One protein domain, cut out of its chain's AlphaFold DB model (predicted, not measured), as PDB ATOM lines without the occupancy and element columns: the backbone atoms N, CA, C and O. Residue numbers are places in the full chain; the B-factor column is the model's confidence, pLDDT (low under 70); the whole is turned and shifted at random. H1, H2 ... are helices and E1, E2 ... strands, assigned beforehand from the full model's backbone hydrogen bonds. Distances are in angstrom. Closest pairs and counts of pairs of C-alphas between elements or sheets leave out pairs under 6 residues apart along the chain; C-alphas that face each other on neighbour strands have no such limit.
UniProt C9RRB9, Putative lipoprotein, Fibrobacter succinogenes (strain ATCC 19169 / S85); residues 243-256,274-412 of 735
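What this domain is: This is residues 243 to 256 and 274 to 412 of the 735 residues of the protein "Putative lipoprotein" of Fibrobacter succinogenes (strain ATCC 19169 / S85) (UniProt C9RRB9). Little regular structure is here, in a loose row of three antiparallel sheets: E2 E3 E4, hairpin E5 E6, then E7 E8 E9. The printed part, mixed in class, has 153 residues, 58 in nine named strands and three named helices: H1 after E4, H2 after E6, H3 after E9. It is loose, radius of gyration of the C-alphas 20.1 A, spanning 69 by 34 by 28 A.

How they stand to each other: Start at residues 375 to 396, a meander, each strand the antiparallel neighbour of the one before; N 376 and O 383 are within hydrogen-bond range at 2.9 A. H2, residues 356 to 363, is on this sheet, and every O i to N i+4 pair in it is within range. In the meander of residues 284 to 315, N 285 and O 299 are 2.8 A apart.

Where its parts are: Find E1, residues 250 to 254, from C-alpha 250 at (32.469, 18.724, -40.760); H3, residues 409 to 412, ends with C-alpha 412 at (45.077, -15.011, -28.822).

The domain as a whole: Residues 257 to 273 are cut out, with 20.0 A between C-alphas 256 and 274. Residues 344 to 355 are among the long links; residues 305 to 311 are among those under pLDDT 70.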
ATOM      1  N   PRO A 243      35.520  20.949 -43.034       79.81
ATOM      2  CA  PRO A 243      36.117  20.573 -41.755       79.81
ATOM      3  C   PRO A 243      36.220  21.782 -40.817       79.81
ATOM      4  O   PRO A 243      36.522  22.902 -41.256       79.81
ATOM      5  N   THR A 244      35.977  21.588 -39.522       73.75
ATOM      6  CA  THR A 244      36.297  22.615 -38.530       73.75
ATOM      7  C   THR A 244      37.799  22.615 -38.227       73.75
ATOM      8  O   THR A 244      38.508  21.636 -38.435       73.75
ATOM      9  N   THR A 245      38.320  23.741 -37.739       61.84
ATOM     10  CA  THR A 245      39.749  23.891 -37.414       61.84
ATOM     11  C   THR A 245      40.179  23.150 -36.144       61.84
ATOM     12  O   THR A 245      41.374  23.089 -35.871       61.84
ATOM     13  N   TYR A 246      39.236  22.618 -35.357       52.28
ATOM     14  CA  TYR A 246      39.503  22.072 -34.020       52.28
ATOM     15  C   TYR A 246      39.017  20.628 -33.820       52.28
ATOM     16  O   TYR A 246      39.348  20.018 -32.805       52.28
ATOM     17  N   SER A 247      38.278  20.056 -34.774       58.09
ATOM     18  CA  SER A 247      37.785  18.678 -34.720       58.09
ATOM     19  C   SER A 247      37.725  18.069 -36.128       58.09
ATOM     20  O   SER A 247      37.726  18.784 -37.127       58.09
ATOM     21  N   LEU A 248      37.643  16.734 -36.216       61.31
ATOM     22  CA  LEU A 248      37.267  16.034 -37.458       61.31
ATOM     23  C   LEU A 248      35.809  16.328 -37.871       61.31
ATOM     24  O   LEU A 248      35.357  15.833 -38.902       61.31
ATOM     25  N   GLU A 249      35.087  17.137 -37.085       72.25
ATOM     26  CA  GLU A 249      33.719  17.531 -37.379       72.25
ATOM     27  C   GLU A 249      33.670  18.373 -38.643       72.25
ATOM     28  O   GLU A 249      34.444  19.312 -38.847       72.25
ATOM     29  N   THR A 250      32.728  18.031 -39.504       76.75
ATOM     30  CA  THR A 250      32.469  18.724 -40.760       76.75
ATOM     31  C   THR A 250      31.126  19.425 -40.661       76.75
ATOM     32  O   THR A 250      30.110  18.792 -40.380       76.75
ATOM     33  N   VAL A 251      31.111  20.733 -40.904       82.62
ATOM     34  CA  VAL A 251      29.900  21.562 -40.845       82.62
ATOM     35  C   VAL A 251      29.454  21.953 -42.245       82.62
ATOM     36  O   VAL A 251      30.284  22.289 -43.093       82.62
ATOM     37  N   PHE A 252      28.144  21.936 -42.487       86.69
ATOM     38  CA  PHE A 252      27.574  22.366 -43.760       86.69
ATOM     39  C   PHE A 252      27.367  23.879 -43.729       86.69
ATOM     40  O   PHE A 252      26.470  24.386 -43.052       86.69
ATOM     41  N   ARG A 253      28.227  24.618 -44.432       89.00
ATOM     42  CA  ARG A 253      28.233  26.086 -44.403       89.00
ATOM     43  C   ARG A 253      28.545  26.688 -45.762       89.00
ATOM     44  O   ARG A 253      29.249  26.089 -46.567       89.00
ATOM     45  N   SER A 254      28.060  27.903 -45.981       88.44
ATOM     46  CA  SER A 254      28.420  28.698 -47.151       88.44
ATOM     47  C   SER A 254      29.896  29.106 -47.096       88.44
ATOM     48  O   SER A 254      30.372  29.648 -46.090       88.44
ATOM     49  N   VAL A 255      30.603  28.863 -48.200       89.69
ATOM     50  CA  VAL A 255      32.001  29.263 -48.450       89.69
ATOM     51  C   VAL A 255      32.096  30.412 -49.464       89.69
ATOM     52  O   VAL A 255      33.066  30.533 -50.209       89.69
ATOM     53  N   SER A 256      31.065  31.255 -49.525       88.25
ATOM     54  CA  SER A 256      31.027  32.412 -50.418       88.25
ATOM     55  C   SER A 256      31.981  33.534 -49.984       88.25
ATOM     56  O   SER A 256      32.583  33.516 -48.907       88.25
ATOM     57  N   VAL A 274      10.904  30.061 -49.152       92.56
ATOM     58  CA  VAL A 274      11.166  30.135 -50.596       92.56
ATOM     59  C   VAL A 274      10.771  28.848 -51.321       92.56
ATOM     60  O   VAL A 274      10.104  28.899 -52.360       92.56
ATOM     61  N   TYR A 275      11.147  27.688 -50.778       93.94
ATOM     62  CA  TYR A 275      10.844  26.398 -51.398       93.94
ATOM     63  C   TYR A 275       9.490  25.820 -50.979       93.94
ATOM     64  O   TYR A 275       9.017  24.884 -51.625       93.94
ATOM     65  N   GLY A 276       8.841  26.379 -49.953       91.94
ATOM     66  CA  GLY A 276       7.595  25.847 -49.398       91.94
ATOM     67  C   GLY A 276       7.802  24.528 -48.651       91.94
ATOM     68  O   GLY A 276       6.927  23.666 -48.677       91.94
ATOM     69  N   ILE A 277       8.972  24.354 -48.033       92.06
ATOM     70  CA  ILE A 277       9.338  23.154 -47.271       92.06
ATOM     71  C   ILE A 277       9.224  23.423 -45.771       92.06
ATOM     72  O   ILE A 277       9.287  24.568 -45.331       92.06
ATOM     73  N   LYS A 278       9.071  22.368 -44.971       90.31
ATOM     74  CA  LYS A 278       9.049  22.464 -43.509       90.31
ATOM     75  C   LYS A 278      10.176  21.620 -42.940       90.31
ATOM     76  O   LYS A 278      10.070  20.400 -42.959       90.31
ATOM     77  N   PHE A 279      11.222  22.262 -42.423       87.31
ATOM     78  CA  PHE A 279      12.285  21.563 -41.701       87.31
ATOM     79  C   PHE A 279      11.739  20.957 -40.404       87.31
ATOM     80  O   PHE A 279      11.316  21.674 -39.499       87.31
ATOM     81  N   THR A 280      11.716  19.630 -40.337       82.56
ATOM     82  CA  THR A 280      11.309  18.828 -39.174       82.56
ATOM     83  C   THR A 280      12.549  18.180 -38.540       82.56
ATOM     84  O   THR A 280      13.661  18.684 -38.691       82.56
ATOM     85  N   THR A 281      12.374  17.096 -37.790       71.75
ATOM     86  CA  THR A 281      13.454  16.176 -37.391       71.75
ATOM     87  C   THR A 281      13.440  14.902 -38.241       71.75
ATOM     88  O   THR A 281      14.031  13.906 -37.839       71.75
ATOM     89  N   ASP A 282      12.717  14.902 -39.368       68.75
ATOM     90  CA  ASP A 282      12.680  13.765 -40.290       68.75
ATOM     91  C   ASP A 282      14.061  13.568 -40.935       68.75
ATOM     92  O   ASP A 282      14.810  14.527 -41.115       68.75
ATOM     93  N   ASP A 283      14.394  12.338 -41.334       77.06
ATOM     94  CA  ASP A 283      15.726  12.022 -41.874       77.06
ATOM     95  C   ASP A 283      16.037  12.765 -43.190       77.06
ATOM     96  O   ASP A 283      17.204  12.999 -43.522       77.06
ATOM     97  N   SER A 284      15.011  13.148 -43.964       89.31
ATOM     98  CA  SER A 284      15.188  13.894 -45.217       89.31
ATOM     99  C   SER A 284      13.952  14.691 -45.649       89.31
ATOM    100  O   SER A 284      12.822  14.308 -45.353       89.31
ATOM    101  N   ILE A 285      14.162  15.775 -46.403       91.06
ATOM    102  CA  ILE A 285      13.113  16.634 -46.977       91.06
ATOM    103  C   ILE A 285      13.419  16.921 -48.440       91.06
ATOM    104  O   ILE A 285      14.519  17.350 -48.777       91.06
ATOM    105  N   LYS A 286      12.424  16.756 -49.311       91.94
ATOM    106  CA  LYS A 286      12.544  17.003 -50.751       91.94
ATOM    107  C   LYS A 286      12.159  18.434 -51.126       91.94
ATOM    108  O   LYS A 286      11.146  18.947 -50.659       91.94
ATOM    109  N   ILE A 287      12.896  19.043 -52.054       93.25
ATOM    110  CA  ILE A 287      12.468  20.280 -52.721       93.25
ATOM    111  C   ILE A 287      11.476  19.934 -53.839       93.25
ATOM    112  O   ILE A 287      11.850  19.391 -54.880       93.25
ATOM    113  N   GLU A 288      10.203  20.287 -53.654       94.44
ATOM    114  CA  GLU A 288       9.143  20.060 -54.653       94.44
ATOM    115  C   GLU A 288       8.887  21.266 -55.571       94.44
ATOM    116  O   GLU A 288       8.088  21.202 -56.513       94.44
ATOM    117  N   LYS A 289       9.588  22.377 -55.341       95.19
ATOM    118  CA  LYS A 289       9.433  23.601 -56.123       95.19
ATOM    119  C   LYS A 289      10.029  23.432 -57.527       95.19
ATOM    120  O   LYS A 289      11.232  23.555 -57.709       95.19
ATOM    121  N   LYS A 290       9.181  23.202 -58.537       94.88
ATOM    122  CA  LYS A 290       9.598  22.958 -59.940       94.88
ATOM    123  C   LYS A 290      10.453  24.058 -60.573       94.88
ATOM    124  O   LYS A 290      11.176  23.784 -61.519       94.88
ATOM    125  N   SER A 291      10.329  25.295 -60.098       94.38
ATOM    126  CA  SER A 291      11.113  26.429 -60.594       94.38
ATOM    127  C   SER A 291      12.510  26.530 -59.973       94.38
ATOM    128  O   SER A 291      13.263  27.397 -60.394       94.38
ATOM    129  N   SER A 292      12.837  25.702 -58.975       95.25
ATOM    130  CA  SER A 292      14.176  25.635 -58.380       95.25
ATOM    131  C   SER A 292      15.093  24.744 -59.218       95.25
ATOM    132  O   SER A 292      14.684  23.671 -59.672       95.25
ATOM    133  N   ALA A 293      16.357  25.140 -59.357       94.31
ATOM    134  CA  ALA A 293      17.419  24.321 -59.942       94.31
ATOM    135  C   ALA A 293      17.680  23.026 -59.146       94.31
ATOM    136  O   ALA A 293      18.205  22.055 -59.690       94.31
ATOM    137  N   TYR A 294      17.265  22.986 -57.876       92.50
ATOM    138  CA  TYR A 294      17.371  21.831 -56.985       92.50
ATOM    139  C   TYR A 294      16.066  21.029 -56.890       92.50
ATOM    140  O   TYR A 294      15.905  20.217 -55.976       92.50
ATOM    141  N   TYR A 295      15.127  21.213 -57.826       94.69
ATOM    142  CA  TYR A 295      13.899  20.422 -57.874       94.69
ATOM    143  C   TYR A 295      14.192  18.915 -57.818       94.69
ATOM    144  O   TYR A 295      14.968  18.365 -58.600       94.69
ATOM    145  N   GLY A 296      13.547  18.235 -56.874       90.56
ATOM    146  CA  GLY A 296      13.688  16.802 -56.658       90.56
ATOM    147  C   GLY A 296      14.887  16.383 -55.808       90.56
ATOM    148  O   GLY A 296      14.986  15.198 -55.484       90.56
ATOM    149  N   LYS A 297      15.764  17.314 -55.419       90.31
ATOM    150  CA  LYS A 297      16.867  17.057 -54.488       90.31
ATOM    151  C   LYS A 297      16.375  17.063 -53.038       90.31
ATOM    152  O   LYS A 297      15.293  17.570 -52.739       90.31
ATOM    153  N   TYR A 298      17.178  16.475 -52.155       90.38
ATOM    154  CA  TYR A 298      16.841  16.269 -50.751       90.38
ATOM    155  C   TYR A 298      17.836  16.987 -49.839       90.38
ATOM    156  O   TYR A 298      19.050  16.864 -50.019       90.38
ATOM    157  N   PHE A 299      17.300  17.685 -48.844       90.56
ATOM    158  CA  PHE A 299      18.006  17.990 -47.611       90.56
ATOM    159  C   PHE A 299      17.982  16.755 -46.710       90.56
ATOM    160  O   PHE A 299      16.975  16.048 -46.666       90.56
ATOM    161  N   TYR A 300      19.058  16.524 -45.971       89.81
ATOM    162  CA  TYR A 300      19.180  15.448 -44.992       89.81
ATOM    163  C   TYR A 300      19.484  16.025 -43.622       89.81
ATOM    164  O   TYR A 300      20.278  16.964 -43.513       89.81
ATOM    165  N   TYR A 301      18.835  15.475 -42.601       87.88
ATOM    166  CA  TYR A 301      19.098  15.852 -41.222       87.88
ATOM    167  C   TYR A 301      20.268  15.020 -40.704       87.88
ATOM    168  O   TYR A 301      20.140  13.824 -40.446       87.88
ATOM    169  N   ASP A 302      21.430  15.655 -40.605       86.12
ATOM    170  CA  ASP A 302      22.659  15.019 -40.158       86.12
ATOM    171  C   ASP A 302      22.890  15.352 -38.685       86.12
ATOM    172  O   ASP A 302      22.949  16.521 -38.309       86.12
ATOM    173  N   ASN A 303      22.959  14.328 -37.839       82.12
ATOM    174  CA  ASN A 303      23.083  14.465 -36.392       82.12
ATOM    175  C   ASN A 303      24.129  13.468 -35.887       82.12
ATOM    176  O   ASN A 303      24.095  12.296 -36.259       82.12
ATOM    177  N   ASP A 304      25.003  13.936 -35.001       72.69
ATOM    178  CA  ASP A 304      26.036  13.154 -34.313       72.69
ATOM    179  C   ASP A 304      25.482  12.325 -33.124       72.69
ATOM    180  O   ASP A 304      26.196  11.630 -32.414       72.69
ATOM    181  N   GLY A 305      24.172  12.383 -32.860       61.19
ATOM    182  CA  GLY A 305      23.486  11.568 -31.846       61.19
ATOM    183  C   GLY A 305      23.701  12.028 -30.398       61.19
ATOM    184  O   GLY A 305      22.785  11.894 -29.591       61.19
ATOM    185  N   ASN A 306      24.846  12.643 -30.089       56.38
ATOM    186  CA  ASN A 306      25.204  13.114 -28.745       56.38
ATOM    187  C   ASN A 306      25.097  14.636 -28.551       56.38
ATOM    188  O   ASN A 306      25.226  15.118 -27.427       56.38
ATOM    189  N   SER A 307      24.849  15.410 -29.612       55.94
ATOM    190  CA  SER A 307      24.809  16.871 -29.522       55.94
ATOM    191  C   SER A 307      23.796  17.487 -30.480       55.94
ATOM    192  O   SER A 307      23.947  17.454 -31.700       55.94
ATOM    193  N   ILE A 308      22.789  18.149 -29.906       57.03
ATOM    194  CA  ILE A 308      21.837  18.986 -30.650       57.03
ATOM    195  C   ILE A 308      22.515  20.178 -31.343       57.03
ATOM    196  O   ILE A 308      21.949  20.735 -32.279       57.03
ATOM    197  N   TYR A 309      23.717  20.565 -30.900       55.28
ATOM    198  CA  TYR A 309      24.441  21.726 -31.421       55.28
ATOM    199  C   TYR A 309      25.095  21.459 -32.783       55.28
ATOM    200  O   TYR A 309      25.311  22.399 -33.544       55.28
ATOM    201  N   TYR A 310      25.355  20.191 -33.114       60.69
ATOM    202  CA  TYR A 310      25.947  19.785 -34.395       60.69
ATOM    203  C   TYR A 310      24.927  19.215 -35.380       60.69
ATOM    204  O   TYR A 310      25.281  18.891 -36.511       60.69
ATOM    205  N   ALA A 311      23.655  19.126 -34.983       62.12
ATOM    206  CA  ALA A 311      22.613  18.624 -35.856       62.12
ATOM    207  C   ALA A 311      22.255  19.663 -36.931       62.12
ATOM    208  O   ALA A 311      21.634  20.697 -36.652       62.12
ATOM    209  N   GLN A 312      22.644  19.390 -38.172       80.25
ATOM    210  CA  GLN A 312      22.509  20.323 -39.285       80.25
ATOM    211  C   GLN A 312      21.777  19.677 -40.455       80.25
ATOM    212  O   GLN A 312      21.952  18.511 -40.792       80.25
ATOM    213  N   TRP A 313      20.928  20.479 -41.089       87.50
ATOM    214  CA  TRP A 313      20.350  20.130 -42.375       87.50
ATOM    215  C   TRP A 313      21.390  20.416 -43.453       87.50
ATOM    216  O   TRP A 313      21.917  21.527 -43.507       87.50
ATOM    217  N   ARG A 314      21.675  19.432 -44.306       88.75
ATOM    218  CA  ARG A 314      22.647  19.571 -45.396       88.75
ATOM    219  C   ARG A 314      22.149  18.991 -46.703       88.75
ATOM    220  O   ARG A 314      21.238  18.162 -46.718       88.75
ATOM    221  N   PHE A 315      22.789  19.381 -47.799       86.38
ATOM    222  CA  PHE A 315      22.623  18.660 -49.053       86.38
ATOM    223  C   PHE A 315      23.417  17.367 -49.073       86.38
ATOM    224  O   PHE A 315      24.487  17.232 -48.475       86.38
ATOM    225  N   LYS A 316      22.873  16.424 -49.830       82.56
ATOM    226  CA  LYS A 316      23.601  15.241 -50.256       82.56
ATOM    227  C   LYS A 316      24.718  15.631 -51.218       82.56
ATOM    228  O   LYS A 316      24.467  16.280 -52.234       82.56
ATOM    229  N   ASN A 317      25.935  15.217 -50.902       81.31
ATOM    230  CA  ASN A 317      27.094  15.364 -51.765       81.31
ATOM    231  C   ASN A 317      26.931  14.442 -52.992       81.31
ATOM    232  O   ASN A 317      26.496  13.300 -52.827       81.31
ATOM    233  N   PRO A 318      27.293  14.876 -54.216       83.56
ATOM    234  CA  PRO A 318      27.203  14.037 -55.412       83.56
ATOM    235  C   PRO A 318      27.805  12.631 -55.270       83.56
ATOM    236  O   PRO A 318      27.286  11.681 -55.847       83.56
ATOM    237  N   ILE A 319      28.873  12.455 -54.481       86.62
ATOM    238  CA  ILE A 319      29.474  11.126 -54.287       86.62
ATOM    239  C   ILE A 319      28.576  10.170 -53.479       86.62
ATOM    240  O   ILE A 319      28.582   8.957 -53.702       86.62
ATOM    241  N   GLU A 320      27.727  10.709 -52.603       88.94
ATOM    242  CA  GLU A 320      26.757   9.942 -51.816       88.94
ATOM    243  C   GLU A 320      25.615   9.395 -52.686       88.94
ATOM    244  O   GLU A 320      24.893   8.490 -52.263       88.94
ATOM    245  N   ASP A 321      25.419   9.913 -53.909       83.38
ATOM    246  CA  ASP A 321      24.500   9.305 -54.886       83.38
ATOM    247  C   ASP A 321      24.946   7.903 -55.294       83.38
ATOM    248  O   ASP A 321      24.112   7.093 -55.690       83.38
ATOM    249  N   THR A 322      26.235   7.600 -55.136       89.62
ATOM    250  CA  THR A 322      26.799   6.294 -55.481       89.62
ATOM    251  C   THR A 322      27.165   5.457 -54.259       89.62
ATOM    252  O   THR A 322      26.902   4.260 -54.249       89.62
ATOM    253  N   LEU A 323      27.766   6.070 -53.235       90.56
ATOM    254  CA  LEU A 323      28.298   5.350 -52.068       90.56
ATOM    255  C   LEU A 323      27.286   5.184 -50.923       90.56
ATOM    256  O   LEU A 323      27.543   4.442 -49.980       90.56
ATOM    257  N   GLY A 324      26.142   5.871 -50.994       89.62
ATOM    258  CA  GLY A 324      25.241   6.048 -49.857       89.62
ATOM    259  C   GLY A 324      25.606   7.270 -49.008       89.62
ATOM    260  O   GLY A 324      26.624   7.929 -49.231       89.62
ATOM    261  N   LEU A 325      24.733   7.608 -48.055       89.75
ATOM    262  CA  LEU A 325      24.913   8.766 -47.175       89.75
ATOM    263  C   LEU A 325      26.058   8.520 -46.184       89.75
ATOM    264  O   LEU A 325      26.094   7.480 -45.532       89.75
ATOM    265  N   CYS A 326      26.948   9.500 -46.049       89.38
ATOM    266  CA  CYS A 326      27.934   9.582 -44.983       89.38
ATOM    267  C   CYS A 326      27.410  10.529 -43.900       89.38
ATOM    268  O   CYS A 326      27.460  11.747 -44.056       89.38
ATOM    269  N   LEU A 327      26.823   9.977 -42.841       87.44
ATOM    270  CA  LEU A 327      26.268  10.753 -41.729       87.44
ATOM    271  C   LEU A 327      27.279  10.830 -40.584       87.44
ATOM    272  O   LEU A 327      28.000   9.862 -40.350       87.44
ATOM    273  N   LEU A 328      27.231  11.909 -39.802       83.94
ATOM    274  CA  LEU A 328      28.109  12.141 -38.648       83.94
ATOM    275  C   LEU A 328      28.089  10.965 -37.657       83.94
ATOM    276  O   LEU A 328      29.131  10.536 -37.178       83.94
ATOM    277  N   LYS A 329      26.915  10.381 -37.396       82.00
ATOM    278  CA  LYS A 329      26.765   9.224 -36.492       82.00
ATOM    279  C   LYS A 329      27.183   7.876 -37.087       82.00
ATOM    280  O   LYS A 329      27.107   6.858 -36.402       82.00
ATOM    281  N   THR A 330      27.477   7.813 -38.385       80.31
ATOM    282  CA  THR A 330      27.715   6.547 -39.087       80.31
ATOM    283  C   THR A 330      29.183   6.362 -39.414       80.31
ATOM    284  O   THR A 330      29.883   7.302 -39.761       80.31
ATOM    285  N   LYS A 331      29.625   5.110 -39.347       85.88
ATOM    286  CA  LYS A 331      30.969   4.681 -39.719       85.88
ATOM    287  C   LYS A 331      30.820   3.665 -40.839       85.88
ATOM    288  O   LYS A 331      30.154   2.646 -40.653       85.88
ATOM    289  N   SER A 332      31.367   3.954 -42.012       86.75
ATOM    290  CA  SER A 332      31.187   3.107 -43.193       86.75
ATOM    291  C   SER A 332      32.449   3.060 -44.039       86.75
ATOM    292  O   SER A 332      33.132   4.066 -44.202       86.75
ATOM    293  N   LEU A 333      32.748   1.884 -44.580       86.81
ATOM    294  CA  LEU A 333      33.851   1.655 -45.504       86.81
ATOM    295  C   LEU A 333      33.268   0.999 -46.755       86.81
ATOM    296  O   LEU A 333      32.651  -0.062 -46.669       86.81
ATOM    297  N   VAL A 334      33.429   1.649 -47.905       87.31
ATOM    298  CA  VAL A 334      32.868   1.196 -49.184       87.31
ATOM    299  C   VAL A 334      33.971   1.143 -50.228       87.31
ATOM    300  O   VAL A 334      34.698   2.113 -50.432       87.31
ATOM    301  N   THR A 335      34.073   0.023 -50.939       85.44
ATOM    302  CA  THR A 335      34.946  -0.098 -52.110       85.44
ATOM    303  C   THR A 335      34.145   0.211 -53.367       85.44
ATOM    304  O   THR A 335      33.155  -0.458 -53.664       85.44
ATOM    305  N   TYR A 336      34.574   1.209 -54.135       86.44
ATOM    306  CA  TYR A 336      33.913   1.605 -55.374       86.44
ATOM    307  C   TYR A 336      34.941   1.879 -56.469       86.44
ATOM    308  O   TYR A 336      35.860   2.671 -56.296       86.44
ATOM    309  N   LYS A 337      34.781   1.200 -57.615       88.25
ATOM    310  CA  LYS A 337      35.708   1.264 -58.765       88.25
ATOM    311  C   LYS A 337      37.183   0.993 -58.408       88.25
ATOM    312  O   LYS A 337      38.076   1.521 -59.056       88.25
ATOM    313  N   GLY A 338      37.427   0.137 -57.414       81.88
ATOM    314  CA  GLY A 338      38.772  -0.250 -56.973       81.88
ATOM    315  C   GLY A 338      39.415   0.699 -55.960       81.88
ATOM    316  O   GLY A 338      40.457   0.358 -55.415       81.88
ATOM    317  N   ASP A 339      38.782   1.836 -55.666       84.88
ATOM    318  CA  ASP A 339      39.204   2.749 -54.608       84.88
ATOM    319  C   ASP A 339      38.392   2.487 -53.326       84.88
ATOM    320  O   ASP A 339      37.202   2.154 -53.378       84.88
ATOM    321  N   GLU A 340      39.027   2.654 -52.168       84.31
ATOM    322  CA  GLU A 340      38.362   2.596 -50.864       84.31
ATOM    323  C   GLU A 340      37.928   3.993 -50.420       84.31
ATOM    324  O   GLU A 340      38.684   4.968 -50.499       84.31
ATOM    325  N   TYR A 341      36.694   4.064 -49.931       89.19
ATOM    326  CA  TYR A 341      36.077   5.264 -49.400       89.19
ATOM    327  C   TYR A 341      35.695   5.036 -47.947       89.19
ATOM    328  O   TYR A 341      34.977   4.086 -47.634       89.19
ATOM    329  N   LEU A 342      36.153   5.925 -47.073       88.94
ATOM    330  CA  LEU A 342      35.859   5.903 -45.647       88.94
ATOM    331  C   LEU A 342      34.938   7.069 -45.286       88.94
ATOM    332  O   LEU A 342      35.221   8.222 -45.609       88.94
ATOM    333  N   CYS A 343      33.846   6.744 -44.608       88.62
ATOM    334  CA  CYS A 343      33.016   7.672 -43.862       88.62
ATOM    335  C   CYS A 343      33.312   7.454 -42.375       88.62
ATOM    336  O   CYS A 343      32.991   6.394 -41.827       88.62
ATOM    337  N   GLU A 344      33.988   8.417 -41.754       83.94
ATOM    338  CA  GLU A 344      34.370   8.369 -40.340       83.94
ATOM    339  C   GLU A 344      33.245   8.927 -39.468       83.94
ATOM    340  O   GLU A 344      32.588   9.894 -39.845       83.94
ATOM    341  N   SER A 345      33.071   8.372 -38.265       80.88
ATOM    342  CA  SER A 345      32.186   8.988 -37.273       80.88
ATOM    343  C   SER A 345      32.681  10.399 -36.946       80.88
ATOM    344  O   SER A 345      33.882  10.621 -36.788       80.88
ATOM    345  N   GLY A 346      31.759  11.347 -36.845       78.81
ATOM    346  CA  GLY A 346      32.047  12.772 -36.735       78.81
ATOM    347  C   GLY A 346      32.310  13.448 -38.081       78.81
ATOM    348  O   GLY A 346      32.395  14.666 -38.119       78.81
ATOM    349  N   SER A 347      32.378  12.719 -39.198       84.12
ATOM    350  CA  SER A 347      32.524  13.300 -40.534       84.12
ATOM    351  C   SER A 347      31.319  12.978 -41.414       84.12
ATOM    352  O   SER A 347      30.756  11.891 -41.363       84.12
ATOM    353  N   ASN A 348      30.933  13.927 -42.261       84.88
ATOM    354  CA  ASN A 348      29.927  13.741 -43.307       84.88
ATOM    355  C   ASN A 348      30.522  13.865 -44.718       84.88
ATOM    356  O   ASN A 348      29.842  14.210 -45.692       84.88
ATOM    357  N   ILE A 349      31.828  13.603 -44.820       87.94
ATOM    358  CA  ILE A 349      32.592  13.628 -46.060       87.94
ATOM    359  C   ILE A 349      33.182  12.242 -46.302       87.94
ATOM    360  O   ILE A 349      33.898  11.693 -45.468       87.94
ATOM    361  N   TRP A 350      32.938  11.704 -47.495       89.50
ATOM    362  CA  TRP A 350      33.622  10.504 -47.962       89.50
ATOM    363  C   TRP A 350      35.084  10.809 -48.285       89.50
ATOM    364  O   TRP A 350      35.383  11.585 -49.197       89.50
ATOM    365  N   ARG A 351      36.003  10.156 -47.576       87.12
ATOM    366  CA  ARG A 351      37.442  10.258 -47.817       87.12
ATOM    367  C   ARG A 351      37.895   9.130 -48.731       87.12
ATOM    368  O   ARG A 351      37.726   7.958 -48.410       87.12
ATOM    369  N   LYS A 352      38.463   9.496 -49.877       88.38
ATOM    370  CA  LYS A 352      39.011   8.562 -50.865       88.38
ATOM    371  C   LYS A 352      40.452   8.186 -50.511       88.38
ATOM    372  O   LYS A 352      41.209   9.069 -50.120       88.38
ATOM    373  N   ASN A 353      40.845   6.936 -50.767       73.12
ATOM    374  CA  ASN A 353      42.236   6.463 -50.703       73.12
ATOM    375  C   ASN A 353      42.886   6.744 -49.344       73.12
ATOM    376  O   ASN A 353      44.006   7.248 -49.270       73.12
ATOM    377  N   VAL A 354      42.147   6.445 -48.275       72.62
ATOM    378  CA  VAL A 354      42.660   6.551 -46.911       72.62
ATOM    379  C   VAL A 354      43.857   5.624 -46.732       72.62
ATOM    380  O   VAL A 354      43.853   4.473 -47.172       72.62
ATOM    381  N   SER A 355      44.907   6.149 -46.110       74.75
ATOM    382  CA  SER A 355      46.069   5.351 -45.738       74.75
ATOM    383  C   SER A 355      45.677   4.260 -44.743       74.75
ATOM    384  O   SER A 355      44.646   4.330 -44.070       74.75
ATOM    385  N   HIS A 356      46.529   3.246 -44.631       73.25
ATOM    386  CA  HIS A 356      46.318   2.141 -43.703       73.25
ATOM    387  C   HIS A 356      46.088   2.628 -42.259       73.25
ATOM    388  O   HIS A 356      45.119   2.234 -41.613       73.25
ATOM    389  N   ASP A 357      46.913   3.569 -41.797       70.31
ATOM    390  CA  ASP A 357      46.809   4.157 -40.458       70.31
ATOM    391  C   ASP A 357      45.518   4.952 -40.252       70.31
ATOM    392  O   ASP A 357      44.953   4.953 -39.157       70.31
ATOM    393  N   GLU A 358      45.041   5.641 -41.291       73.12
ATOM    394  CA  GLU A 358      43.771   6.372 -41.247       73.12
ATOM    395  C   GLU A 358      42.590   5.415 -41.170       73.12
ATOM    396  O   GLU A 358      41.656   5.663 -40.418       73.12
ATOM    397  N   LEU A 359      42.649   4.283 -41.867       75.50
ATOM    398  CA  LEU A 359      41.607   3.267 -41.809       75.50
ATOM    399  C   LEU A 359      41.555   2.589 -40.431       75.50
ATOM    400  O   LEU A 359      40.470   2.411 -39.877       75.50
ATOM    401  N   LEU A 360      42.711   2.285 -39.835       74.44
ATOM    402  CA  LEU A 360      42.786   1.747 -38.474       74.44
ATOM    403  C   LEU A 360      42.234   2.747 -37.445       74.44
ATOM    404  O   LEU A 360      41.361   2.395 -36.655       74.44
ATOM    405  N   LYS A 361      42.681   4.011 -37.490       71.00
ATOM    406  CA  LYS A 361      42.233   5.063 -36.555       71.00
ATOM    407  C   LYS A 361      40.771   5.465 -36.767       71.00
ATOM    408  O   LYS A 361      40.071   5.734 -35.794       71.00
ATOM    409  N   GLY A 362      40.331   5.525 -38.020       67.94
ATOM    410  CA  GLY A 362      39.048   6.077 -38.441       67.94
ATOM    411  C   GLY A 362      37.908   5.066 -38.505       67.94
ATOM    412  O   GLY A 362      36.779   5.443 -38.204       67.94
ATOM    413  N   TYR A 363      38.173   3.790 -38.839       74.19
ATOM    414  CA  TYR A 363      37.165   2.717 -38.928       74.19
ATOM    415  C   TYR A 363      37.156   1.741 -37.731       74.19
ATOM    416  O   TYR A 363      36.089   1.255 -37.358       74.19
ATOM    417  N   TYR A 364      38.285   1.480 -37.066       71.94
ATOM    418  CA  TYR A 364      38.398   0.385 -36.076       71.94
ATOM    419  C   TYR A 364      38.726   0.827 -34.633       71.94
ATOM    420  O   TYR A 364      39.012  -0.014 -33.790       71.94
ATOM    421  N   ASP A 365      38.564   2.125 -34.352       70.88
ATOM    422  CA  ASP A 365      38.817   2.810 -33.071       70.88
ATOM    423  C   ASP A 365      40.299   3.112 -32.797       70.88
ATOM    424  O   ASP A 365      41.229   2.556 -33.386       70.88
ATOM    425  N   ARG A 366      40.531   4.115 -31.943       78.31
ATOM    426  CA  ARG A 366      41.874   4.621 -31.653       78.31
ATOM    427  C   ARG A 366      42.612   3.633 -30.747       78.31
ATOM    428  O   ARG A 366      42.092   3.278 -29.698       78.31
ATOM    429  N   CYS A 367      43.844   3.278 -31.110       81.81
ATOM    430  CA  CYS A 367      44.757   2.591 -30.200       81.81
ATOM    431  C   CYS A 367      45.290   3.580 -29.149       81.81
ATOM    432  O   CYS A 367      45.868   4.613 -29.489       81.81
ATOM    433  N   TRP A 368      45.032   3.289 -27.879       84.31
ATOM    434  CA  TRP A 368      45.343   4.112 -26.709       84.31
ATOM    435  C   TRP A 368      45.487   3.217 -25.469       84.31
ATOM    436  O   TRP A 368      45.250   2.016 -25.544       84.31
ATOM    437  N   GLU A 369      45.869   3.783 -24.319       82.25
ATOM    438  CA  GLU A 369      46.214   3.009 -23.112       82.25
ATOM    439  C   GLU A 369      45.120   2.011 -22.688       82.25
ATOM    440  O   GLU A 369      45.419   0.880 -22.313       82.25
ATOM    441  N   PHE A 370      43.844   2.398 -22.799       80.25
ATOM    442  CA  PHE A 370      42.712   1.543 -22.423       80.25
ATOM    443  C   PHE A 370      42.397   0.439 -23.432       80.25
ATOM    444  O   PHE A 370      41.685  -0.498 -23.086       80.25
ATOM    445  N   SER A 371      42.914   0.548 -24.655       78.12
ATOM    446  CA  SER A 371      42.802  -0.490 -25.674       78.12
ATOM    447  C   SER A 371      44.097  -1.289 -25.809       78.12
ATOM    448  O   SER A 371      44.284  -1.956 -26.821       78.12
ATOM    449  N   ASN A 372      45.032  -1.201 -24.855       80.88
ATOM    450  CA  ASN A 372      46.250  -2.004 -24.907       80.88
ATOM    451  C   ASN A 372      45.886  -3.498 -24.949       80.88
ATOM    452  O   ASN A 372      45.083  -3.972 -24.143       80.88
ATOM    453  N   ASN A 373      46.483  -4.234 -25.882       73.50
ATOM    454  CA  ASN A 373      46.156  -5.616 -26.245       73.50
ATOM    455  C   ASN A 373      44.761  -5.845 -26.855       73.50
ATOM    456  O   ASN A 373      44.373  -6.998 -27.072       73.50
ATOM    457  N   ASP A 374      43.991  -4.797 -27.173       77.50
ATOM    458  CA  ASP A 374      42.855  -4.974 -28.075       77.50
ATOM    459  C   ASP A 374      43.363  -5.363 -29.458       77.50
ATOM    460  O   ASP A 374      44.425  -4.923 -29.898       77.50
ATOM    461  N   ALA A 375      42.588  -6.192 -30.153       74.50
ATOM    462  CA  ALA A 375      42.907  -6.614 -31.501       74.50
ATOM    463  C   ALA A 375      41.733  -6.360 -32.440       74.50
ATOM    464  O   ALA A 375      40.570  -6.543 -32.070       74.50
ATOM    465  N   ILE A 376      42.060  -5.965 -33.663       75.12
ATOM    466  CA  ILE A 376      41.115  -5.678 -34.738       75.12
ATOM    467  C   ILE A 376      41.551  -6.416 -35.993       75.12
ATOM    468  O   ILE A 376      42.740  -6.642 -36.220       75.12
ATOM    469  N   TYR A 377      40.584  -6.800 -36.815       71.69
ATOM    470  CA  TYR A 377      40.856  -7.482 -38.070       71.69
ATOM    471  C   TYR A 377      40.499  -6.557 -39.220       71.69
ATOM    472  O   TYR A 377      39.356  -6.114 -39.347       71.69
ATOM    473  N   VAL A 378      41.502  -6.248 -40.032       73.06
ATOM    474  CA  VAL A 378      41.350  -5.416 -41.219       73.06
ATOM    475  C   VAL A 378      41.661  -6.281 -42.424       73.06
ATOM    476  O   VAL A 378      42.799  -6.717 -42.608       73.06
ATOM    477  N   ARG A 379      40.632  -6.520 -43.245       71.75
ATOM    478  CA  ARG A 379      40.659  -7.483 -44.356       71.75
ATOM    479  C   ARG A 379      40.976  -8.890 -43.838       71.75
ATOM    480  O   ARG A 379      40.113  -9.451 -43.179       71.75
ATOM    481  N   ASP A 380      42.196  -9.379 -44.068       67.25
ATOM    482  CA  ASP A 380      42.681 -10.719 -43.698       67.25
ATOM    483  C   ASP A 380      43.840 -10.669 -42.681       67.25
ATOM    484  O   ASP A 380      44.657 -11.585 -42.574       67.25
ATOM    485  N   SER A 381      43.994  -9.553 -41.967       73.75
ATOM    486  CA  SER A 381      45.130  -9.320 -41.070       73.75
ATOM    487  C   SER A 381      44.677  -8.850 -39.696       73.75
ATOM    488  O   SER A 381      43.856  -7.938 -39.587       73.75
ATOM    489  N   LEU A 382      45.231  -9.475 -38.652       77.62
ATOM    490  CA  LEU A 382      45.016  -9.084 -37.265       77.62
ATOM    491  C   LEU A 382      46.048  -8.031 -36.858       77.62
ATOM    492  O   LEU A 382      47.250  -8.260 -36.981       77.62
ATOM    493  N   TYR A 383      45.556  -6.923 -36.320       81.31
ATOM    494  CA  TYR A 383      46.351  -5.857 -35.728       81.31
ATOM    495  C   TYR A 383      46.076  -5.818 -34.235       81.31
ATOM    496  O   TYR A 383      44.927  -5.967 -33.821       81.31
ATOM    497  N   VAL A 384      47.117  -5.616 -33.433       82.88
ATOM    498  CA  VAL A 384      47.015  -5.543 -31.969       82.88
ATOM    499  C   VAL A 384      47.502  -4.179 -31.520       82.88
ATOM    500  O   VAL A 384      48.521  -3.698 -32.002       82.88
ATOM    501  N   CYS A 385      46.768  -3.524 -30.634       85.44
ATOM    502  CA  CYS A 385      47.197  -2.267 -30.052       85.44
ATOM    503  C   CYS A 385      48.277  -2.553 -29.006       85.44
ATOM    504  O   CYS A 385      47.999  -3.194 -27.995       85.44
ATOM    505  N   GLU A 386      49.501  -2.103 -29.257       85.31
ATOM    506  CA  GLU A 386      50.641  -2.281 -28.357       85.31
ATOM    507  C   GLU A 386      51.067  -0.908 -27.824       85.31
ATOM    508  O   GLU A 386      51.231   0.042 -28.592       85.31
ATOM    509  N   CYS A 387      51.227  -0.802 -26.505       87.06
ATOM    510  CA  CYS A 387      51.737   0.395 -25.840       87.06
ATOM    511  C   CYS A 387      53.186   0.203 -25.382       87.06
ATOM    512  O   CYS A 387      53.529  -0.842 -24.826       87.06
ATOM    513  N   ASP A 388      54.022   1.222 -25.569       87.00
ATOM    514  CA  ASP A 388      55.364   1.262 -24.985       87.00
ATOM    515  C   ASP A 388      55.330   1.572 -23.469       87.00
ATOM    516  O   ASP A 388      54.284   1.873 -22.887       87.00
ATOM    517  N   GLU A 389      56.494   1.530 -22.810       86.00
ATOM    518  CA  GLU A 389      56.631   1.869 -21.380       86.00
ATOM    519  C   GLU A 389      56.204   3.313 -21.055       86.00
ATOM    520  O   GLU A 389      55.849   3.624 -19.918       86.00
ATOM    521  N   SER A 390      56.209   4.197 -22.055       85.50
ATOM    522  CA  SER A 390      55.760   5.588 -21.953       85.50
ATOM    523  C   SER A 390      54.264   5.753 -22.249       85.50
ATOM    524  O   SER A 390      53.782   6.886 -22.309       85.50
ATOM    525  N   LYS A 391      53.518   4.645 -22.392       85.12
ATOM    526  CA  LYS A 391      52.085   4.592 -22.726       85.12
ATOM    527  C   LYS A 391      51.740   5.176 -24.100       85.12
ATOM    528  O   LYS A 391      50.583   5.525 -24.349       85.12
ATOM    529  N   ASN A 392      52.705   5.269 -25.009       86.69
ATOM    530  CA  ASN A 392      52.417   5.566 -26.406       86.69
ATOM    531  C   ASN A 392      51.954   4.281 -27.079       86.69
ATOM    532  O   ASN A 392      52.708   3.313 -27.161       86.69
ATOM    533  N   CYS A 393      50.715   4.281 -27.557       87.19
ATOM    534  CA  CYS A 393      50.094   3.102 -28.139       87.19
ATOM    535  C   CYS A 393      49.954   3.243 -29.654       87.19
ATOM    536  O   CYS A 393      49.550   4.296 -30.156       87.19
ATOM    537  N   ALA A 394      50.262   2.172 -30.380       86.50
ATOM    538  CA  ALA A 394      50.067   2.084 -31.821       86.50
ATOM    539  C   ALA A 394      49.502   0.716 -32.220       86.50
ATOM    540  O   ALA A 394      49.728  -0.295 -31.555       86.50
ATOM    541  N   TRP A 395      48.753   0.690 -33.323       86.06
ATOM    542  CA  TRP A 395      48.331  -0.563 -33.938       86.06
ATOM    543  C   TRP A 395      49.553  -1.247 -34.558       86.06
ATOM    544  O   TRP A 395      50.201  -0.688 -35.438       86.06
ATOM    545  N   SER A 396      49.861  -2.442 -34.073       83.56
ATOM    546  CA  SER A 396      50.986  -3.277 -34.479       83.56
ATOM    547  C   SER A 396      50.550  -4.282 -35.540       83.56
ATOM    548  O   SER A 396      49.519  -4.945 -35.397       83.56
ATOM    549  N   ASP A 397      51.351  -4.421 -36.597       82.88
ATOM    550  CA  ASP A 397      51.172  -5.379 -37.697       82.88
ATOM    551  C   ASP A 397      51.880  -6.722 -37.438       82.88
ATOM    552  O   ASP A 397      51.943  -7.589 -38.311       82.88
ATOM    553  N   LYS A 398      52.389  -6.930 -36.218       82.19
ATOM    554  CA  LYS A 398      53.131  -8.123 -35.781       82.19
ATOM    555  C   LYS A 398      52.495  -9.447 -36.224       82.19
ATOM    556  O   LYS A 398      53.226 -10.367 -36.617       82.19
ATOM    557  N   TYR A 399      51.162  -9.518 -36.196       79.44
ATOM    558  CA  TYR A 399      50.348 -10.690 -36.542       79.44
ATOM    559  C   TYR A 399      49.631 -10.587 -37.900       79.44
ATOM    560  O   TYR A 399      48.863 -11.481 -38.261       79.44
ATOM    561  N   ALA A 400      49.884  -9.540 -38.686       80.56
ATOM    562  CA  ALA A 400      49.296  -9.389 -40.010       80.56
ATOM    563  C   ALA A 400      49.734 -10.548 -40.925       80.56
ATOM    564  O   ALA A 400      50.926 -10.782 -41.137       80.56
ATOM    565  N   GLY A 401      48.760 -11.313 -41.432       72.06
ATOM    566  CA  GLY A 401      48.998 -12.492 -42.270       72.06
ATOM    567  C   GLY A 401      49.696 -13.670 -41.572       72.06
ATOM    568  O   GLY A 401      50.208 -14.551 -42.262       72.06
ATOM    569  N   LYS A 402      49.749 -13.700 -40.232       79.75
ATOM    570  CA  LYS A 402      50.394 -14.763 -39.439       79.75
ATOM    571  C   LYS A 402      49.420 -15.372 -38.428       79.75
ATOM    572  O   LYS A 402      48.442 -14.739 -38.036       79.75
ATOM    573  N   GLU A 403      49.706 -16.593 -37.975       77.25
ATOM    574  CA  GLU A 403      49.000 -17.186 -36.833       77.25
ATOM    575  C   GLU A 403      49.426 -16.527 -35.516       77.25
ATOM    576  O   GLU A 403      50.591 -16.161 -35.330       77.25
ATOM    577  N   VAL A 404      48.471 -16.386 -34.594       79.62
ATOM    578  CA  VAL A 404      48.722 -15.847 -33.254       79.62
ATOM    579  C   VAL A 404      49.057 -17.002 -32.314       79.62
ATOM    580  O   VAL A 404      48.242 -17.914 -32.168       79.62
ATOM    581  N   PRO A 405      50.231 -17.003 -31.662       81.38
ATOM    582  CA  PRO A 405      50.601 -18.078 -30.756       81.38
ATOM    583  C   PRO A 405      49.777 -18.015 -29.461       81.38
ATOM    584  O   PRO A 405      49.600 -16.945 -28.883       81.38
ATOM    585  N   ARG A 406      49.367 -19.181 -28.938       81.69
ATOM    586  CA  ARG A 406      48.671 -19.311 -27.636       81.69
ATOM    587  C   ARG A 406      49.436 -18.702 -26.453       81.69
ATOM    588  O   ARG A 406      48.829 -18.380 -25.439       81.69
ATOM    589  N   THR A 407      50.758 -18.553 -26.566       83.62
ATOM    590  CA  THR A 407      51.603 -17.931 -25.533       83.62
ATOM    591  C   THR A 407      51.334 -16.437 -25.348       83.62
ATOM    592  O   THR A 407      51.658 -15.904 -24.292       83.62
ATOM    593  N   ASP A 408      50.748 -15.758 -26.340       79.38
ATOM    594  CA  ASP A 408      50.284 -14.373 -26.221       79.38
ATOM    595  C   ASP A 408      48.781 -14.371 -25.896       79.38
ATOM    596  O   ASP A 408      47.930 -14.192 -26.766       79.38
ATOM    597  N   SER A 409      48.450 -14.669 -24.635       76.62
ATOM    598  CA  SER A 409      47.080 -14.975 -24.195       76.62
ATOM    599  C   SER A 409      46.064 -13.871 -24.506       76.62
ATOM    600  O   SER A 409      44.920 -14.169 -24.855       76.62
ATOM    601  N   ALA A 410      46.474 -12.602 -24.428       75.06
ATOM    602  CA  ALA A 410      45.602 -11.463 -24.700       75.06
ATOM    603  C   ALA A 410      45.296 -11.328 -26.202       75.06
ATOM    604  O   ALA A 410      44.124 -11.258 -26.587       75.06
ATOM    605  N   ALA A 411      46.327 -11.364 -27.057       74.75
ATOM    606  CA  ALA A 411      46.146 -11.323 -28.507       74.75
ATOM    607  C   ALA A 411      45.409 -12.571 -29.022       74.75
ATOM    608  O   ALA A 411      44.544 -12.468 -29.896       74.75
ATOM    609  N   PHE A 412      45.699 -13.743 -28.448       82.31
ATOM    610  CA  PHE A 412      45.077 -15.011 -28.822       82.31
ATOM    611  C   PHE A 412      43.577 -15.035 -28.507       82.31
ATOM    612  O   PHE A 412      42.776 -15.387 -29.373       82.31
TER     613      PHE A 412